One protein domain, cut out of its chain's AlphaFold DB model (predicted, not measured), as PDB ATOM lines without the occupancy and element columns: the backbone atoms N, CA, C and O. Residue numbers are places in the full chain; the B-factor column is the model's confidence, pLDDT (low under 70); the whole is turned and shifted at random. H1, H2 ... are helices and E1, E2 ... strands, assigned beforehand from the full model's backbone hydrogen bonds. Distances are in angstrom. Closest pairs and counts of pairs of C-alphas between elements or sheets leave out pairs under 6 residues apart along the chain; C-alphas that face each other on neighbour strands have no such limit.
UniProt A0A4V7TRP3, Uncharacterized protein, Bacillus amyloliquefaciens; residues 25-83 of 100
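This is residues 25 to 83 of the 100 residues of an uncharacterized protein of Bacillus amyloliquefaciens (UniProt A0A4V7TRP3). A small sheet of three antiparallel strands forms a wall, and two short helices, H1 before the strands and beyond the E1 edge and H2 after them and beyond the E3 edge, lie off the sheet toward the same side, giving an open C, with residues 25 to 34 coming before H1. The 59 printed residues run H1, E1, E2, E3, H2; the sheet's order is E1, E2, E3, a meander, each strand the antiparallel neighbour of the one before. The class is mixed, helices and strands, with under half of the residues in named elements. The whole is only just compact, close to loose, with a radius of gyration of the C-alphas of 12.4 A and spans of 30 by 29 by 21 A.

H1, residues 35 to 39, is not on the sheet. Edge strand E1, residues 46 to 49, forms a hairpin with inner strand E2, residues 55 to 60, at 175 degrees between directions; N 48 and O 57 are 2.8 A apart, within hydrogen-bond range. E2 forms a hairpin with edge strand E3, residues 65 to 70, at 167 degrees; N 58 and O 67 are 2.8 A apart, within hydrogen-bond range. H2, residues 75 to 81, is not on the sheet and is apart from H1. In H1 and H2 every O i to N i+4 pair is within hydrogen-bond range.

H1 begins at C-alpha 35 (104.354, 6.251, -46.684) and measures 6.4 A; E1 measures 9.8 A, E2 16.1 A and E3 16.5 A. H2 measures 9.9 A and ends at C-alpha 81 (88.988, 6.524, -55.163).

The C-alphas farthest apart, of Lys 25 and Arg 80, are 31.2 A apart. Residues 31 to 36 and 73 to 83 stand free. The printed part has no cut and no long link. Its mean pLDDT is 79.2; residues 39 to 45, 61 to 64 and 73 are under 70.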
ATOM      1  N   LYS A  25     115.149  21.279 -48.238       74.19
ATOM      2  CA  LYS A  25     114.882  20.624 -49.528       74.19
ATOM      3  C   LYS A  25     115.444  19.206 -49.556       74.19
ATOM      4  O   LYS A  25     116.619  18.994 -49.272       74.19
ATOM      5  N   GLY A  26     114.631  18.260 -50.023       80.06
ATOM      6  CA  GLY A  26     115.021  16.875 -50.290       80.06
ATOM      7  C   GLY A  26     114.393  16.336 -51.576       80.06
ATOM      8  O   GLY A  26     113.475  16.937 -52.130       80.06
ATOM      9  N   ILE A  27     114.908  15.209 -52.068       83.31
ATOM     10  CA  ILE A  27     114.338  14.456 -53.194       83.31
ATOM     11  C   ILE A  27     114.173  13.013 -52.729       83.31
ATOM     12  O   ILE A  27     115.081  12.459 -52.111       83.31
ATOM     13  N   PHE A  28     113.036  12.399 -53.044       85.25
ATOM     14  CA  PHE A  28     112.786  10.989 -52.769       85.25
ATOM     15  C   PHE A  28     112.131  10.309 -53.975       85.25
ATOM     16  O   PHE A  28     111.468  10.944 -54.794       85.25
ATOM     17  N   SER A  29     112.345   8.999 -54.096       86.19
ATOM     18  CA  SER A  29     111.785   8.181 -55.174       86.19
ATOM     19  C   SER A  29     110.522   7.480 -54.693       86.19
ATOM     20  O   SER A  29     110.574   6.716 -53.728       86.19
ATOM     21  N   LEU A  30     109.403   7.665 -55.396       85.25
ATOM     22  CA  LEU A  30     108.129   7.007 -55.068       85.25
ATOM     23  C   LEU A  30     108.238   5.471 -55.041       85.25
ATOM     24  O   LEU A  30     107.512   4.819 -54.302       85.25
ATOM     25  N   ASN A  31     109.177   4.890 -55.795       86.69
ATOM     26  CA  ASN A  31     109.370   3.437 -55.866       86.69
ATOM     27  C   ASN A  31     110.159   2.866 -54.677       86.69
ATOM     28  O   ASN A  31     110.246   1.650 -54.529       86.69
ATOM     29  N   GLN A  32     110.803   3.724 -53.885       84.75
ATOM     30  CA  GLN A  32     111.732   3.338 -52.816       84.75
ATOM     31  C   GLN A  32     111.348   3.928 -51.455       84.75
ATOM     32  O   GLN A  32     112.055   3.693 -50.482       84.75
ATOM     33  N   THR A  33     110.253   4.686 -51.388       84.31
ATOM     34  CA  THR A  33     109.834   5.420 -50.188       84.31
ATOM     35  C   THR A  33     108.539   4.819 -49.660       84.31
ATOM     36  O   THR A  33     107.548   4.749 -50.390       84.31
ATOM     37  N   ALA A  34     108.526   4.381 -48.400       82.88
ATOM     38  CA  ALA A  34     107.296   3.967 -47.744       82.88
ATOM     39  C   ALA A  34     106.499   5.205 -47.290       82.88
ATOM     40  O   ALA A  34     107.091   6.237 -46.973       82.88
ATOM     41  N   PRO A  35     105.159   5.127 -47.172       76.75
ATOM     42  CA  PRO A  35     104.354   6.251 -46.684       76.75
ATOM     43  C   PRO A  35     104.829   6.813 -45.334       76.75
ATOM     44  O   PRO A  35     104.822   8.024 -45.132       76.75
ATOM     45  N   LEU A  36     105.298   5.941 -44.434       76.06
ATOM     46  CA  LEU A  36     105.836   6.313 -43.121       76.06
ATOM     47  C   LEU A  36     107.100   7.178 -43.210       76.06
ATOM     48  O   LEU A  36     107.275   8.068 -42.380       76.06
ATOM     49  N   ASP A  37     107.941   6.955 -44.221       76.62
ATOM     50  CA  ASP A  37     109.153   7.750 -44.435       76.62
ATOM     51  C   ASP A  37     108.781   9.191 -44.811       76.62
ATOM     52  O   ASP A  37     109.411  10.137 -44.350       76.62
ATOM     53  N   VAL A  38     107.701   9.366 -45.584       74.25
ATOM     54  CA  VAL A  38     107.158  10.687 -45.939       74.25
ATOM     55  C   VAL A  38     106.482  11.348 -44.740       74.25
ATOM     56  O   VAL A  38     106.629  12.552 -44.550       74.25
ATOM     57  N   CYS A  39     105.789  10.583 -43.888       67.25
ATOM     58  CA  CYS A  39     105.199  11.128 -42.664       67.25
ATOM     59  C   CYS A  39     106.245  11.728 -41.718       67.25
ATOM     60  O   CYS A  39     105.958  12.724 -41.063       67.25
ATOM     61  N   GLY A  40     107.453  11.157 -41.672       63.72
ATOM     62  CA  GLY A  40     108.574  11.718 -40.912       63.72
ATOM     63  C   GLY A  40     109.133  13.023 -41.490       63.72
ATOM     64  O   GLY A  40     109.787  13.767 -40.765       63.72
ATOM     65  N   LEU A  41     108.864  13.311 -42.770       64.69
ATOM     66  CA  LEU A  41     109.266  14.549 -43.445       64.69
ATOM     67  C   LEU A  41     108.241  15.675 -43.288       64.69
ATOM     68  O   LEU A  41     108.622  16.832 -43.440       64.69
ATOM     69  N   LEU A  42     106.972  15.352 -42.999       62.97
ATOM     70  CA  LEU A  42     105.874  16.315 -42.855       62.97
ATOM     71  C   LEU A  42     106.127  17.261 -41.670       62.97
ATOM     72  O   LEU A  42     105.616  17.064 -40.568       62.97
ATOM     73  N   GLN A  43     106.914  18.310 -41.901       62.53
ATOM     74  CA  GLN A  43     106.905  19.498 -41.064       62.53
ATOM     75  C   GLN A  43     105.578  20.244 -41.243       62.53
ATOM     76  O   GLN A  43     104.835  20.022 -42.201       62.53
ATOM     77  N   ALA A  44     105.310  21.132 -40.287       60.78
ATOM     78  CA  ALA A  44     104.188  22.058 -40.243       60.78
ATOM     79  C   ALA A  44     103.750  22.562 -41.635       60.78
ATOM     80  O   ALA A  44     102.610  22.330 -42.044       60.78
ATOM     81  N   ASP A  45     104.685  23.170 -42.364       69.19
ATOM     82  CA  ASP A  45     104.506  23.651 -43.729       69.19
ATOM     83  C   ASP A  45     105.403  22.839 -44.664       69.19
ATOM     84  O   ASP A  45     106.626  22.975 -44.641       69.19
ATOM     85  N   MET A  46     104.806  21.973 -45.485       75.69
ATOM     86  CA  MET A  46     105.559  21.138 -46.423       75.69
ATOM     87  C   MET A  46     104.905  21.118 -47.796       75.69
ATOM     88  O   MET A  46     103.701  20.890 -47.915       75.69
ATOM     89  N   ILE A  47     105.728  21.283 -48.833       82.06
ATOM     90  CA  ILE A  47     105.339  21.110 -50.231       82.06
ATOM     91  C   ILE A  47     106.037  19.865 -50.784       82.06
ATOM     92  O   ILE A  47     107.262  19.801 -50.838       82.06
ATOM     93  N   ILE A  48     105.252  18.895 -51.246       85.00
ATOM     94  CA  ILE A  48     105.722  17.782 -52.075       85.00
ATOM     95  C   ILE A  48     105.299  18.090 -53.503       85.00
ATOM     96  O   ILE A  48     104.109  18.197 -53.768       85.00
ATOM     97  N   ALA A  49     106.239  18.201 -54.432       87.94
ATOM     98  CA  ALA A  49     105.929  18.410 -55.842       87.94
ATOM     99  C   ALA A  49     106.659  17.384 -56.704       87.94
ATOM    100  O   ALA A  49     107.772  16.971 -56.373       87.94
ATOM    101  N   ASP A  50     106.052  16.981 -57.820       88.94
ATOM    102  CA  ASP A  50     106.789  16.222 -58.823       88.94
ATOM    103  C   ASP A  50     107.825  17.124 -59.515       88.94
ATOM    104  O   ASP A  50     107.661  18.340 -59.638       88.94
ATOM    105  N   GLU A  51     108.903  16.525 -60.022       85.69
ATOM    106  CA  GLU A  51     109.994  17.286 -60.647       85.69
ATOM    107  C   GLU A  51     109.538  18.102 -61.865       85.69
ATOM    108  O   GLU A  51     110.111  19.151 -62.165       85.69
ATOM    109  N   LYS A  52     108.494  17.636 -62.562       86.75
ATOM    110  CA  LYS A  52     107.933  18.310 -63.737       86.75
ATOM    111  C   LYS A  52     106.863  19.345 -63.380       86.75
ATOM    112  O   LYS A  52     106.376  20.001 -64.294       86.75
ATOM    113  N   ARG A  53     106.538  19.523 -62.092       82.00
ATOM    114  CA  ARG A  53     105.545  20.482 -61.568       82.00
ATOM    115  C   ARG A  53     104.129  20.298 -62.118       82.00
ATOM    116  O   ARG A  53     103.369  21.255 -62.213       82.00
ATOM    117  N   ARG A  54     103.780  19.065 -62.458       86.88
ATOM    118  CA  ARG A  54     102.447  18.641 -62.885       86.88
ATOM    119  C   ARG A  54     101.537  18.294 -61.713       86.88
ATOM    120  O   ARG A  54     100.331  18.204 -61.909       86.88
ATOM    121  N   ALA A  55     102.093  18.051 -60.528       87.06
ATOM    122  CA  ALA A  55     101.357  17.790 -59.303       87.06
ATOM    123  C   ALA A  55     102.111  18.318 -58.076       87.06
ATOM    124  O   ALA A  55     103.335  18.211 -57.983       87.06
ATOM    125  N   ALA A  56     101.369  18.854 -57.112       87.31
ATOM    126  CA  ALA A  56     101.887  19.286 -55.829       87.31
ATOM    127  C   ALA A  56     100.880  19.025 -54.704       87.31
ATOM    128  O   ALA A  56      99.679  19.236 -54.849       87.31
ATOM    129  N   PHE A  57     101.395  18.606 -53.560       85.44
ATOM    130  CA  PHE A  57     100.697  18.516 -52.291       85.44
ATOM    131  C   PHE A  57     101.310  19.539 -51.341       85.44
ATOM    132  O   PHE A  57     102.531  19.610 -51.219       85.44
ATOM    133  N   MET A  58     100.472  20.303 -50.654       83.12
ATOM    134  CA  MET A  58     100.897  21.278 -49.663       83.12
ATOM    135  C   MET A  58     100.137  21.052 -48.360       83.12
ATOM    136  O   MET A  58      98.909  21.168 -48.314       83.12
ATOM    137  N   SER A  59     100.881  20.742 -47.302       75.56
ATOM    138  CA  SER A  59     100.393  20.836 -45.929       75.56
ATOM    139  C   SER A  59     100.504  22.293 -45.503       75.56
ATOM    140  O   SER A  59     101.603  22.840 -45.518       75.56
ATOM    141  N   MET A  60      99.375  22.923 -45.183       71.56
ATOM    142  CA  MET A  60      99.331  24.289 -44.665       71.56
ATOM    143  C   MET A  60      99.143  24.217 -43.151       71.56
ATOM    144  O   MET A  60      98.036  23.910 -42.681       71.56
ATOM    145  N   TYR A  61     100.206  24.489 -42.396       61.16
ATOM    146  CA  TYR A  61     100.143  24.542 -40.942       61.16
ATOM    147  C   TYR A  61      99.087  25.559 -40.509       61.16
ATOM    148  O   TYR A  61      98.922  26.604 -41.132       61.16
ATOM    149  N   ASP A  62      98.348  25.236 -39.448       57.34
ATOM    150  CA  ASP A  62      97.289  26.066 -38.845       57.34
ATOM    151  C   ASP A  62      95.936  26.126 -39.592       57.34
ATOM    152  O   ASP A  62      94.948  26.616 -39.050       57.34
ATOM    153  N   SER A  63      95.821  25.568 -40.804       56.47
ATOM    154  CA  SER A  63      94.572  25.657 -41.590       56.47
ATOM    155  C   SER A  63      93.643  24.435 -41.511       56.47
ATOM    156  O   SER A  63      92.568  24.452 -42.112       56.47
ATOM    157  N   PHE A  64      94.049  23.351 -40.832       66.81
ATOM    158  CA  PHE A  64      93.400  22.020 -40.880       66.81
ATOM    159  C   PHE A  64      93.112  21.503 -42.305       66.81
ATOM    160  O   PHE A  64      92.328  20.574 -42.488       66.81
ATOM    161  N   THR A  65      93.741  22.100 -43.320       70.81
ATOM    162  CA  THR A  65      93.432  21.872 -44.727       70.81
ATOM    163  C   THR A  65      94.719  21.558 -45.475       70.81
ATOM    164  O   THR A  65      95.749  22.203 -45.286       70.81
ATOM    165  N   THR A  66      94.660  20.570 -46.357       79.31
ATOM    166  CA  THR A  66      95.739  20.247 -47.292       79.31
ATOM    167  C   THR A  66      95.326  20.667 -48.690       79.31
ATOM    168  O   THR A  66      94.189  20.420 -49.094       79.31
ATOM    169  N   LEU A  67      96.238  21.269 -49.446       84.12
ATOM    170  CA  LEU A  67      95.991  21.636 -50.833       84.12
ATOM    171  C   LEU A  67      96.642  20.607 -51.759       84.12
ATOM    172  O   LEU A  67      97.838  20.343 -51.653       84.12
ATOM    173  N   PHE A  68      95.859  20.058 -52.684       85.94
ATOM    174  CA  PHE A  68      96.355  19.186 -53.743       85.94
ATOM    175  C   PHE A  68      96.114  19.847 -55.099       85.94
ATOM    176  O   PHE A  68      94.990  20.222 -55.430       85.94
ATOM    177  N   LEU A  69      97.185  20.018 -55.865       84.50
ATOM    178  CA  LEU A  69      97.208  20.649 -57.178       84.50
ATOM    179  C   LEU A  69      97.709  19.615 -58.175       84.50
ATOM    180  O   LEU A  69      98.722  18.971 -57.922       84.50
ATOM    181  N   MET A  70      97.043  19.459 -59.312       85.94
ATOM    182  CA  MET A  70      97.554  18.634 -60.404       85.94
ATOM    183  C   MET A  70      96.954  19.093 -61.734       85.94
ATOM    184  O   MET A  70      95.850  19.626 -61.764       85.94
ATOM    185  N   GLU A  71      97.715  18.931 -62.817       81.44
ATOM    186  CA  GLU A  71      97.304  19.311 -64.179       81.44
ATOM    187  C   GLU A  71      96.134  18.466 -64.712       81.44
ATOM    188  O   GLU A  71      95.396  18.916 -65.589       81.44
ATOM    189  N   ASP A  72      95.977  17.239 -64.207       72.19
ATOM    190  CA  ASP A  72      94.904  16.324 -64.595       72.19
ATOM    191  C   ASP A  72      93.527  16.809 -64.105       72.19
ATOM    192  O   ASP A  72      93.368  17.327 -62.999       72.19
ATOM    193  N   GLN A  73      92.520  16.624 -64.955       66.19
ATOM    194  CA  GLN A  73      91.196  17.234 -64.844       66.19
ATOM    195  C   GLN A  73      90.206  16.389 -64.024       66.19
ATOM    196  O   GLN A  73      89.177  16.914 -63.602       66.19
ATOM    197  N   ASP A  74      90.479  15.104 -63.759       85.12
ATOM    198  CA  ASP A  74      89.529  14.229 -63.044       85.12
ATOM    199  C   ASP A  74      89.797  14.111 -61.530       85.12
ATOM    200  O   ASP A  74      89.832  13.029 -60.934       85.12
ATOM    201  N   MET A  75      89.943  15.267 -60.878       85.88
ATOM    202  CA  MET A  75      90.009  15.371 -59.415       85.88
ATOM    203  C   MET A  75      88.825  14.709 -58.687       85.88
ATOM    204  O   MET A  75      89.056  14.079 -57.650       85.88
ATOM    205  N   PRO A  76      87.573  14.774 -59.193       88.62
ATOM    206  CA  PRO A  76      86.458  14.076 -58.559       88.62
ATOM    207  C   PRO A  76      86.658  12.559 -58.477       88.62
ATOM    208  O   PRO A  76      86.305  11.953 -57.464       88.62
ATOM    209  N   SER A  77      87.216  11.920 -59.510       89.50
ATOM    210  CA  SER A  77      87.486  10.478 -59.460       89.50
ATOM    211  C   SER A  77      88.605  10.125 -58.493       89.50
ATOM    212  O   SER A  77      88.464   9.144 -57.766       89.50
ATOM    213  N   VAL A  78      89.663  10.937 -58.417       88.38
ATOM    214  CA  VAL A  78      90.737  10.750 -57.428       88.38
ATOM    215  C   VAL A  78      90.189  10.856 -56.007       88.38
ATOM    216  O   VAL A  78      90.393   9.945 -55.205       88.38
ATOM    217  N   ALA A  79      89.424  11.911 -55.709       88.31
ATOM    218  CA  ALA A  79      88.831  12.108 -54.387       88.31
ATOM    219  C   ALA A  79      87.924  10.934 -53.984       88.31
ATOM    220  O   ALA A  79      88.008  10.447 -52.856       88.31
ATOM    221  N   ARG A  80      87.113  10.412 -54.917       89.56
ATOM    222  CA  ARG A  80      86.287   9.215 -54.681       89.56
ATOM    223  C   ARG A  80      87.125   7.961 -54.441       89.56
ATOM    224  O   ARG A  80      86.839   7.226 -53.503       89.56
ATOM    225  N   ALA A  81      88.137   7.710 -55.272       90.19
ATOM    226  CA  ALA A  81      88.988   6.524 -55.163       90.19
ATOM    227  C   ALA A  81      89.760   6.484 -53.835       90.19
ATOM    228  O   ALA A  81      89.967   5.410 -53.275       90.19
ATOM    229  N   MET A  82      90.136   7.656 -53.321       88.19
ATOM    230  CA  MET A  82      90.869   7.802 -52.066       88.19
ATOM    231  C   MET A  82      89.971   8.035 -50.841       88.19
ATOM    232  O   MET A  82      90.484   8.124 -49.726       88.19
ATOM    233  N   ASN A  83      88.647   8.117 -51.027       88.88
ATOM    234  CA  ASN A  83      87.668   8.446 -49.986       88.88
ATOM    235  C   ASN A  83      88.000   9.757 -49.240       88.88
ATOM    236  O   ASN A  83      87.978   9.818 -48.011       88.88
TER     237      ASN A  83